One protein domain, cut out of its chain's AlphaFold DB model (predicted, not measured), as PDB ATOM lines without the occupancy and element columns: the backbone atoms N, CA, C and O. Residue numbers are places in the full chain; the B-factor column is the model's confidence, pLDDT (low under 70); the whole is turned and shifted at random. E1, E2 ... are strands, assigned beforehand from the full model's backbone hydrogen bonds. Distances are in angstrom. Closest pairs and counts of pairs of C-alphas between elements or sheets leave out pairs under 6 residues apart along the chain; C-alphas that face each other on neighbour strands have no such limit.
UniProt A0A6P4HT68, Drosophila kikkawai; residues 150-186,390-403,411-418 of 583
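What this domain is: This is residues 150 to 186, 390 to 403 and 411 to 418 of the 583 residues of a protein of Drosophila kikkawai (UniProt A0A6P4HT68). A single narrow sheet of four strands, strongly twisted, with the long hairpin of E1 and E2 on one side and E4 and E3 side by side on the other. The hairpin, its turn and the tail that ends at residue 186 make the long axis, and E3 bends at the far edge. The printed part has 59 residues, all strand by class, with four named strands, E1 to E4 in chain order, and no named helix; the sheet's order is E2, E1, E4, E3, all antiparallel. It is a rod of 55 by 24 by 17 A, only just loose, close to extended, with a radius of gyration of the C-alphas of 15.5 A.

How they stand to each other: E1, residues 155 to 164, forms a hairpin with E2, residues 170 to 179, through a tight link; their directions differ by 163 degrees, and N 161 is 2.8 A from O 173, within hydrogen-bond range. On the other side of E1 is E4, residues 412 to 418, antiparallel at 160 degrees, with N 162 and O 413 2.9 A apart. E4 is antiparallel at 149 degrees to E3, residues 390 to 401, with N 399 and O 414 2.8 A apart. E2 and E3 are the edge strands; E2 is apart from E4 and E3.

Where its parts are: E1 begins at C-alpha 155 (48.419, 39.719, 80.218) and is 28.6 A long; E2 is 28.0 A. E3, 31.3 A, bends by 52 degrees at residue 394. E4, 19.2 A, ends at C-alpha 418 (54.769, 35.065, 83.283).

The domain as a whole: The farthest C-alphas, of Ser 167 and Asp 186, are 56.3 A apart. Residues 187 to 389 and 404 to 410 are not printed; the C-alpha gaps are 27.8 A and 7.7 A. Mean pLDDT of the printed part is 77.2; 14 residues are under 70, among them 177 to 184.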
ATOM      1  N   LEU A 150      40.094  46.543  68.529       64.12
ATOM      2  CA  LEU A 150      41.328  45.791  68.782       64.12
ATOM      3  C   LEU A 150      41.304  45.123  70.171       64.12
ATOM      4  O   LEU A 150      41.660  45.725  71.184       64.12
ATOM      5  N   ILE A 151      40.929  43.839  70.221       67.94
ATOM      6  CA  ILE A 151      40.962  43.030  71.452       67.94
ATOM      7  C   ILE A 151      42.419  42.701  71.830       67.94
ATOM      8  O   ILE A 151      42.974  41.667  71.458       67.94
ATOM      9  N   GLY A 152      43.048  43.599  72.587       71.25
ATOM     10  CA  GLY A 152      44.389  43.411  73.137       71.25
ATOM     11  C   GLY A 152      44.405  42.479  74.352       71.25
ATOM     12  O   GLY A 152      44.088  42.891  75.464       71.25
ATOM     13  N   ILE A 153      44.847  41.232  74.181       77.38
ATOM     14  CA  ILE A 153      45.190  40.368  75.322       77.38
ATOM     15  C   ILE A 153      46.571  40.795  75.840       77.38
ATOM     16  O   ILE A 153      47.596  40.358  75.321       77.38
ATOM     17  N   ILE A 154      46.590  41.691  76.833       70.38
ATOM     18  CA  ILE A 154      47.828  42.274  77.381       70.38
ATOM     19  C   ILE A 154      48.564  41.280  78.294       70.38
ATOM     20  O   ILE A 154      49.754  41.053  78.105       70.38
ATOM     21  N   ASP A 155      47.855  40.659  79.244       70.00
ATOM     22  CA  ASP A 155      48.419  39.719  80.218       70.00
ATOM     23  C   ASP A 155      47.535  38.467  80.359       70.00
ATOM     24  O   ASP A 155      46.342  38.552  80.670       70.00
ATOM     25  N   VAL A 156      48.140  37.286  80.199       79.88
ATOM     26  CA  VAL A 156      47.547  36.000  80.604       79.88
ATOM     27  C   VAL A 156      48.368  35.435  81.756       79.88
ATOM     28  O   VAL A 156      49.580  35.252  81.635       79.88
ATOM     29  N   THR A 157      47.706  35.146  82.875       79.25
ATOM     30  CA  THR A 157      48.339  34.624  84.092       79.25
ATOM     31  C   THR A 157      47.761  33.262  84.442       79.25
ATOM     32  O   THR A 157      46.664  33.156  84.984       79.25
ATOM     33  N   THR A 158      48.499  32.196  84.142       86.69
ATOM     34  CA  THR A 158      48.129  30.833  84.541       86.69
ATOM     35  C   THR A 158      48.836  30.442  85.836       86.69
ATOM     36  O   THR A 158      50.067  30.453  85.942       86.69
ATOM     37  N   HIS A 159      48.035  30.069  86.834       80.19
ATOM     38  CA  HIS A 159      48.500  29.518  88.100       80.19
ATOM     39  C   HIS A 159      48.451  27.990  88.036       80.19
ATOM     40  O   HIS A 159      47.418  27.371  88.296       80.19
ATOM     41  N   GLU A 160      49.581  27.363  87.707       88.56
ATOM     42  CA  GLU A 160      49.716  25.910  87.813       88.56
ATOM     43  C   GLU A 160      49.939  25.522  89.285       88.56
ATOM     44  O   GLU A 160      50.912  25.943  89.922       88.56
ATOM     45  N   LYS A 161      49.067  24.668  89.826       89.12
ATOM     46  CA  LYS A 161      49.266  24.002  91.112       89.12
ATOM     47  C   LYS A 161      49.671  22.550  90.878       89.12
ATOM     48  O   LYS A 161      48.864  21.758  90.401       89.12
ATOM     49  N   GLU A 162      50.884  22.183  91.283       93.62
ATOM     50  CA  GLU A 162      51.313  20.784  91.321       93.62
ATOM     51  C   GLU A 162      51.113  20.211  92.735       93.62
ATOM     52  O   GLU A 162      51.712  20.673  93.713       93.62
ATOM     53  N   VAL A 163      50.270  19.181  92.844       91.50
ATOM     54  CA  VAL A 163      50.007  18.431  94.076       91.50
ATOM     55  C   VAL A 163      50.663  17.057  93.971       91.50
ATOM     56  O   VAL A 163      50.285  16.218  93.152       91.50
ATOM     57  N   ARG A 164      51.652  16.801  94.836       86.94
ATOM     58  CA  ARG A 164      52.307  15.488  94.947       86.94
ATOM     59  C   ARG A 164      51.652  14.654  96.043       86.94
ATOM     60  O   ARG A 164      51.808  14.928  97.237       86.94
ATOM     61  N   HIS A 165      50.936  13.613  95.630       87.38
ATOM     62  CA  HIS A 165      50.269  12.669  96.523       87.38
ATOM     63  C   HIS A 165      51.259  11.684  97.149       87.38
ATOM     64  O   HIS A 165      52.286  11.335  96.567       87.38
ATOM     65  N   SER A 166      50.927  11.163  98.332       81.25
ATOM     66  CA  SER A 166      51.754  10.173  99.047       81.25
ATOM     67  C   SER A 166      51.870   8.821  98.326       81.25
ATOM     68  O   SER A 166      52.769   8.040  98.633       81.25
ATOM     69  N   SER A 167      50.999   8.564  97.346       89.25
ATOM     70  CA  SER A 167      51.064   7.442  96.402       89.25
ATOM     71  C   SER A 167      52.164   7.584  95.340       89.25
ATOM     72  O   SER A 167      52.443   6.622  94.628       89.25
ATOM     73  N   GLY A 168      52.768   8.770  95.200       89.94
ATOM     74  CA  GLY A 168      53.647   9.119  94.083       89.94
ATOM     75  C   GLY A 168      52.907   9.594  92.828       89.94
ATOM     76  O   GLY A 168      53.562   9.904  91.836       89.94
ATOM     77  N   ALA A 169      51.571   9.681  92.860       84.06
ATOM     78  CA  ALA A 169      50.809  10.361  91.818       84.06
ATOM     79  C   ALA A 169      51.051  11.879  91.878       84.06
ATOM     80  O   ALA A 169      51.154  12.462  92.962       84.06
ATOM     81  N   VAL A 170      51.128  12.505  90.707       92.19
ATOM     82  CA  VAL A 170      51.241  13.957  90.544       92.19
ATOM     83  C   VAL A 170      49.963  14.431  89.870       92.19
ATOM     84  O   VAL A 170      49.584  13.906  88.826       92.19
ATOM     85  N   GLU A 171      49.305  15.402  90.484       91.75
ATOM     86  CA  GLU A 171      48.101  16.048  89.979       91.75
ATOM     87  C   GLU A 171      48.442  17.508  89.665       91.75
ATOM     88  O   GLU A 171      49.064  18.187  90.485       91.75
ATOM     89  N   ILE A 172      48.093  17.969  88.463       91.12
ATOM     90  CA  ILE A 172      48.360  19.336  88.006       91.12
ATOM     91  C   ILE A 172      47.014  20.003  87.752       91.12
ATOM     92  O   ILE A 172      46.301  19.631  86.823       91.12
ATOM     93  N   THR A 173      46.673  20.989  88.577       88.62
ATOM     94  CA  THR A 173      45.502  21.846  88.372       88.62
ATOM     95  C   THR A 173      45.978  23.154  87.754       88.62
ATOM     96  O   THR A 173      46.811  23.839  88.347       88.62
ATOM     97  N   VAL A 174      45.479  23.507  86.570       87.81
ATOM     98  CA  VAL A 174      45.760  24.810  85.951       87.81
ATOM     99  C   VAL A 174      44.592  25.736  86.257       87.81
ATOM    100  O   VAL A 174      43.516  25.582  85.689       87.81
ATOM    101  N   ASN A 175      44.807  26.691  87.159       83.06
ATOM    102  CA  ASN A 175      43.857  27.770  87.393       83.06
ATOM    103  C   ASN A 175      44.185  28.897  86.409       83.06
ATOM    104  O   ASN A 175      45.197  29.588  86.552       83.06
ATOM    105  N   GLU A 176      43.352  29.057  85.388       82.00
ATOM    106  CA  GLU A 176      43.500  30.121  84.401       82.00
ATOM    107  C   GLU A 176      42.940  31.442  84.947       82.00
ATOM    108  O   GLU A 176      41.806  31.492  85.417       82.00
ATOM    109  N   VAL A 177      43.731  32.516  84.890       66.31
ATOM    110  CA  VAL A 177      43.284  33.882  85.198       66.31
ATOM    111  C   VAL A 177      43.563  34.749  83.971       66.31
ATOM    112  O   VAL A 177      44.684  35.220  83.755       66.31
ATOM    113  N   GLN A 178      42.540  34.918  83.131       69.38
ATOM    114  CA  GLN A 178      42.598  35.769  81.943       69.38
ATOM    115  C   GLN A 178      42.351  37.234  82.337       69.38
ATOM    116  O   GLN A 178      41.227  37.610  82.663       69.38
ATOM    117  N   THR A 179      43.377  38.087  82.268       58.34
ATOM    118  CA  THR A 179      43.219  39.530  82.531       58.34
ATOM    119  C   THR A 179      42.940  40.272  81.221       58.34
ATOM    120  O   THR A 179      43.772  41.026  80.710       58.34
ATOM    121  N   VAL A 180      41.762  40.025  80.636       58.38
ATOM    122  CA  VAL A 180      41.364  40.623  79.349       58.38
ATOM    123  C   VAL A 180      41.143  42.127  79.514       58.38
ATOM    124  O   VAL A 180      40.109  42.587  79.995       58.38
ATOM    125  N   THR A 181      42.137  42.907  79.096       63.06
ATOM    126  CA  THR A 181      42.106  44.369  79.151       63.06
ATOM    127  C   THR A 181      41.696  44.913  77.791       63.06
ATOM    128  O   THR A 181      42.520  45.021  76.887       63.06
ATOM    129  N   LEU A 182      40.416  45.253  77.634       63.84
ATOM    130  CA  LEU A 182      39.936  45.901  76.415       63.84
ATOM    131  C   LEU A 182      40.610  47.274  76.263       63.84
ATOM    132  O   LEU A 182      40.633  48.071  77.203       63.84
ATOM    133  N   VAL A 183      41.138  47.546  75.070       68.75
ATOM    134  CA  VAL A 183      41.697  48.847  74.690       68.75
ATOM    135  C   VAL A 183      40.769  49.451  73.635       68.75
ATOM    136  O   VAL A 183      40.811  49.023  72.483       68.75
ATOM    137  N   PRO A 184      39.898  50.404  74.008       65.94
ATOM    138  CA  PRO A 184      39.019  51.074  73.057       65.94
ATOM    139  C   PRO A 184      39.805  51.806  71.960       65.94
ATOM    140  O   PRO A 184      40.747  52.549  72.244       65.94
ATOM    141  N   GLY A 185      39.392  51.634  70.700       72.62
ATOM    142  CA  GLY A 185      40.015  52.294  69.544       72.62
ATOM    143  C   GLY A 185      39.799  53.815  69.474       72.62
ATOM    144  O   GLY A 185      40.395  54.476  68.630       72.62
ATOM    145  N   ASP A 186      38.971  54.380  70.359       77.69
ATOM    146  CA  ASP A 186      38.651  55.811  70.449       77.69
ATOM    147  C   ASP A 186      39.637  56.621  71.319       77.69
ATOM    148  O   ASP A 186      39.497  57.838  71.447       77.69
ATOM    149  N   HIS A 390      51.910  32.650  68.928       50.00
ATOM    150  CA  HIS A 390      53.078  32.046  69.566       50.00
ATOM    151  C   HIS A 390      53.340  32.686  70.934       50.00
ATOM    152  O   HIS A 390      53.759  33.842  71.046       50.00
ATOM    153  N   VAL A 391      53.104  31.898  71.986       76.44
ATOM    154  CA  VAL A 391      53.274  32.289  73.390       76.44
ATOM    155  C   VAL A 391      54.655  31.868  73.892       76.44
ATOM    156  O   VAL A 391      55.015  30.693  73.841       76.44
ATOM    157  N   LYS A 392      55.435  32.814  74.426       65.62
ATOM    158  CA  LYS A 392      56.783  32.551  74.951       65.62
ATOM    159  C   LYS A 392      56.836  32.767  76.464       65.62
ATOM    160  O   LYS A 392      57.014  33.884  76.949       65.62
ATOM    161  N   VAL A 393      56.720  31.675  77.218       78.31
ATOM    162  CA  VAL A 393      56.879  31.683  78.682       78.31
ATOM    163  C   VAL A 393      58.363  31.830  79.032       78.31
ATOM    164  O   VAL A 393      59.168  30.954  78.719       78.31
ATOM    165  N   THR A 394      58.746  32.938  79.675       55.59
ATOM    166  CA  THR A 394      60.161  33.253  79.984       55.59
ATOM    167  C   THR A 394      60.504  33.210  81.472       55.59
ATOM    168  O   THR A 394      61.677  33.095  81.824       55.59
ATOM    169  N   ASN A 395      59.510  33.274  82.363       67.50
ATOM    170  CA  ASN A 395      59.687  33.140  83.810       67.50
ATOM    171  C   ASN A 395      58.679  32.122  84.363       67.50
ATOM    172  O   ASN A 395      57.512  32.455  84.544       67.50
ATOM    173  N   ARG A 396      59.144  30.906  84.681       76.62
ATOM    174  CA  ARG A 396      58.444  29.954  85.563       76.62
ATOM    175  C   ARG A 396      59.076  30.054  86.950       76.62
ATOM    176  O   ARG A 396      60.233  29.670  87.121       76.62
ATOM    177  N   ARG A 397      58.350  30.587  87.933       77.25
ATOM    178  CA  ARG A 397      58.822  30.739  89.319       77.25
ATOM    179  C   ARG A 397      58.145  29.714  90.220       77.25
ATOM    180  O   ARG A 397      56.932  29.747  90.387       77.25
ATOM    181  N   GLU A 398      58.935  28.822  90.813       85.56
ATOM    182  CA  GLU A 398      58.454  27.865  91.814       85.56
ATOM    183  C   GLU A 398      58.347  28.538  93.190       85.56
ATOM    184  O   GLU A 398      59.353  28.940  93.779       85.56
ATOM    185  N   LYS A 399      57.127  28.634  93.723       81.00
ATOM    186  CA  LYS A 399      56.858  28.985  95.120       81.00
ATOM    187  C   LYS A 399      56.494  27.718  95.888       81.00
ATOM    188  O   LYS A 399      55.362  27.237  95.843       81.00
ATOM    189  N   HIS A 400      57.470  27.177  96.612       77.94
ATOM    190  CA  HIS A 400      57.274  26.010  97.474       77.94
ATOM    191  C   HIS A 400      56.610  26.425  98.794       77.94
ATOM    192  O   HIS A 400      57.179  27.211  99.555       77.94
ATOM    193  N   THR A 401      55.399  25.929  99.074       71.19
ATOM    194  CA  THR A 401      54.624  26.346 100.258       71.19
ATOM    195  C   THR A 401      54.552  25.245 101.321       71.19
ATOM    196  O   THR A 401      53.608  24.460 101.403       71.19
ATOM    197  N   GLN A 402      55.562  25.185 102.194       72.56
ATOM    198  CA  GLN A 402      55.642  24.162 103.243       72.56
ATOM    199  C   GLN A 402      54.678  24.433 104.421       72.56
ATOM    200  O   GLN A 402      55.073  24.911 105.487       72.56
ATOM    201  N   LYS A 403      53.395  24.080 104.265       70.00
ATOM    202  CA  LYS A 403      52.404  24.116 105.358       70.00
ATOM    203  C   LYS A 403      52.697  23.017 106.394       70.00
ATOM    204  O   LYS A 403      52.431  21.840 106.171       70.00
ATOM    205  N   GLN A 411      53.388  18.734  99.853       77.38
ATOM    206  CA  GLN A 411      54.184  19.791  99.249       77.38
ATOM    207  C   GLN A 411      53.357  20.371  98.109       77.38
ATOM    208  O   GLN A 411      53.280  19.769  97.041       77.38
ATOM    209  N   ASP A 412      52.730  21.514  98.373       80.69
ATOM    210  CA  ASP A 412      52.037  22.299  97.357       80.69
ATOM    211  C   ASP A 412      53.091  23.184  96.674       80.69
ATOM    212  O   ASP A 412      53.571  24.168  97.260       80.69
ATOM    213  N   ALA A 413      53.476  22.801  95.454       81.81
ATOM    214  CA  ALA A 413      54.303  23.619  94.579       81.81
ATOM    215  C   ALA A 413      53.379  24.471  93.702       81.81
ATOM    216  O   ALA A 413      52.589  23.948  92.916       81.81
ATOM    217  N   VAL A 414      53.458  25.790  93.872       82.81
ATOM    218  CA  VAL A 414      52.746  26.748  93.021       82.81
ATOM    219  C   VAL A 414      53.739  27.282  92.003       82.81
ATOM    220  O   VAL A 414      54.778  27.824  92.386       82.81
ATOM    221  N   TYR A 415      53.429  27.139  90.719       83.06
ATOM    222  CA  TYR A 415      54.210  27.738  89.649       83.06
ATOM    223  C   TYR A 415      53.480  28.970  89.126       83.06
ATOM    224  O   TYR A 415      52.381  28.887  88.582       83.06
ATOM    225  N   GLU A 416      54.115  30.126  89.291       79.19
ATOM    226  CA  GLU A 416      53.718  31.348  88.599       79.19
ATOM    227  C   GLU A 416      54.452  31.389  87.264       79.19
ATOM    228  O   GLU A 416      55.690  31.363  87.227       79.19
ATOM    229  N   THR A 417      53.690  31.424  86.173       81.94
ATOM    230  CA  THR A 417      54.235  31.625  84.832       81.94
ATOM    231  C   THR A 417      53.903  33.031  84.351       81.94
ATOM    232  O   THR A 417      52.754  33.463  84.388       81.94
ATOM    233  N   HIS A 418      54.932  33.768  83.933       72.19
ATOM    234  CA  HIS A 418      54.769  35.065  83.283       72.19
ATOM    235  C   HIS A 418      55.073  34.920  81.791       72.19
ATOM    236  O   HIS A 418      56.184  34.535  81.396       72.19
TER     237      HIS A 418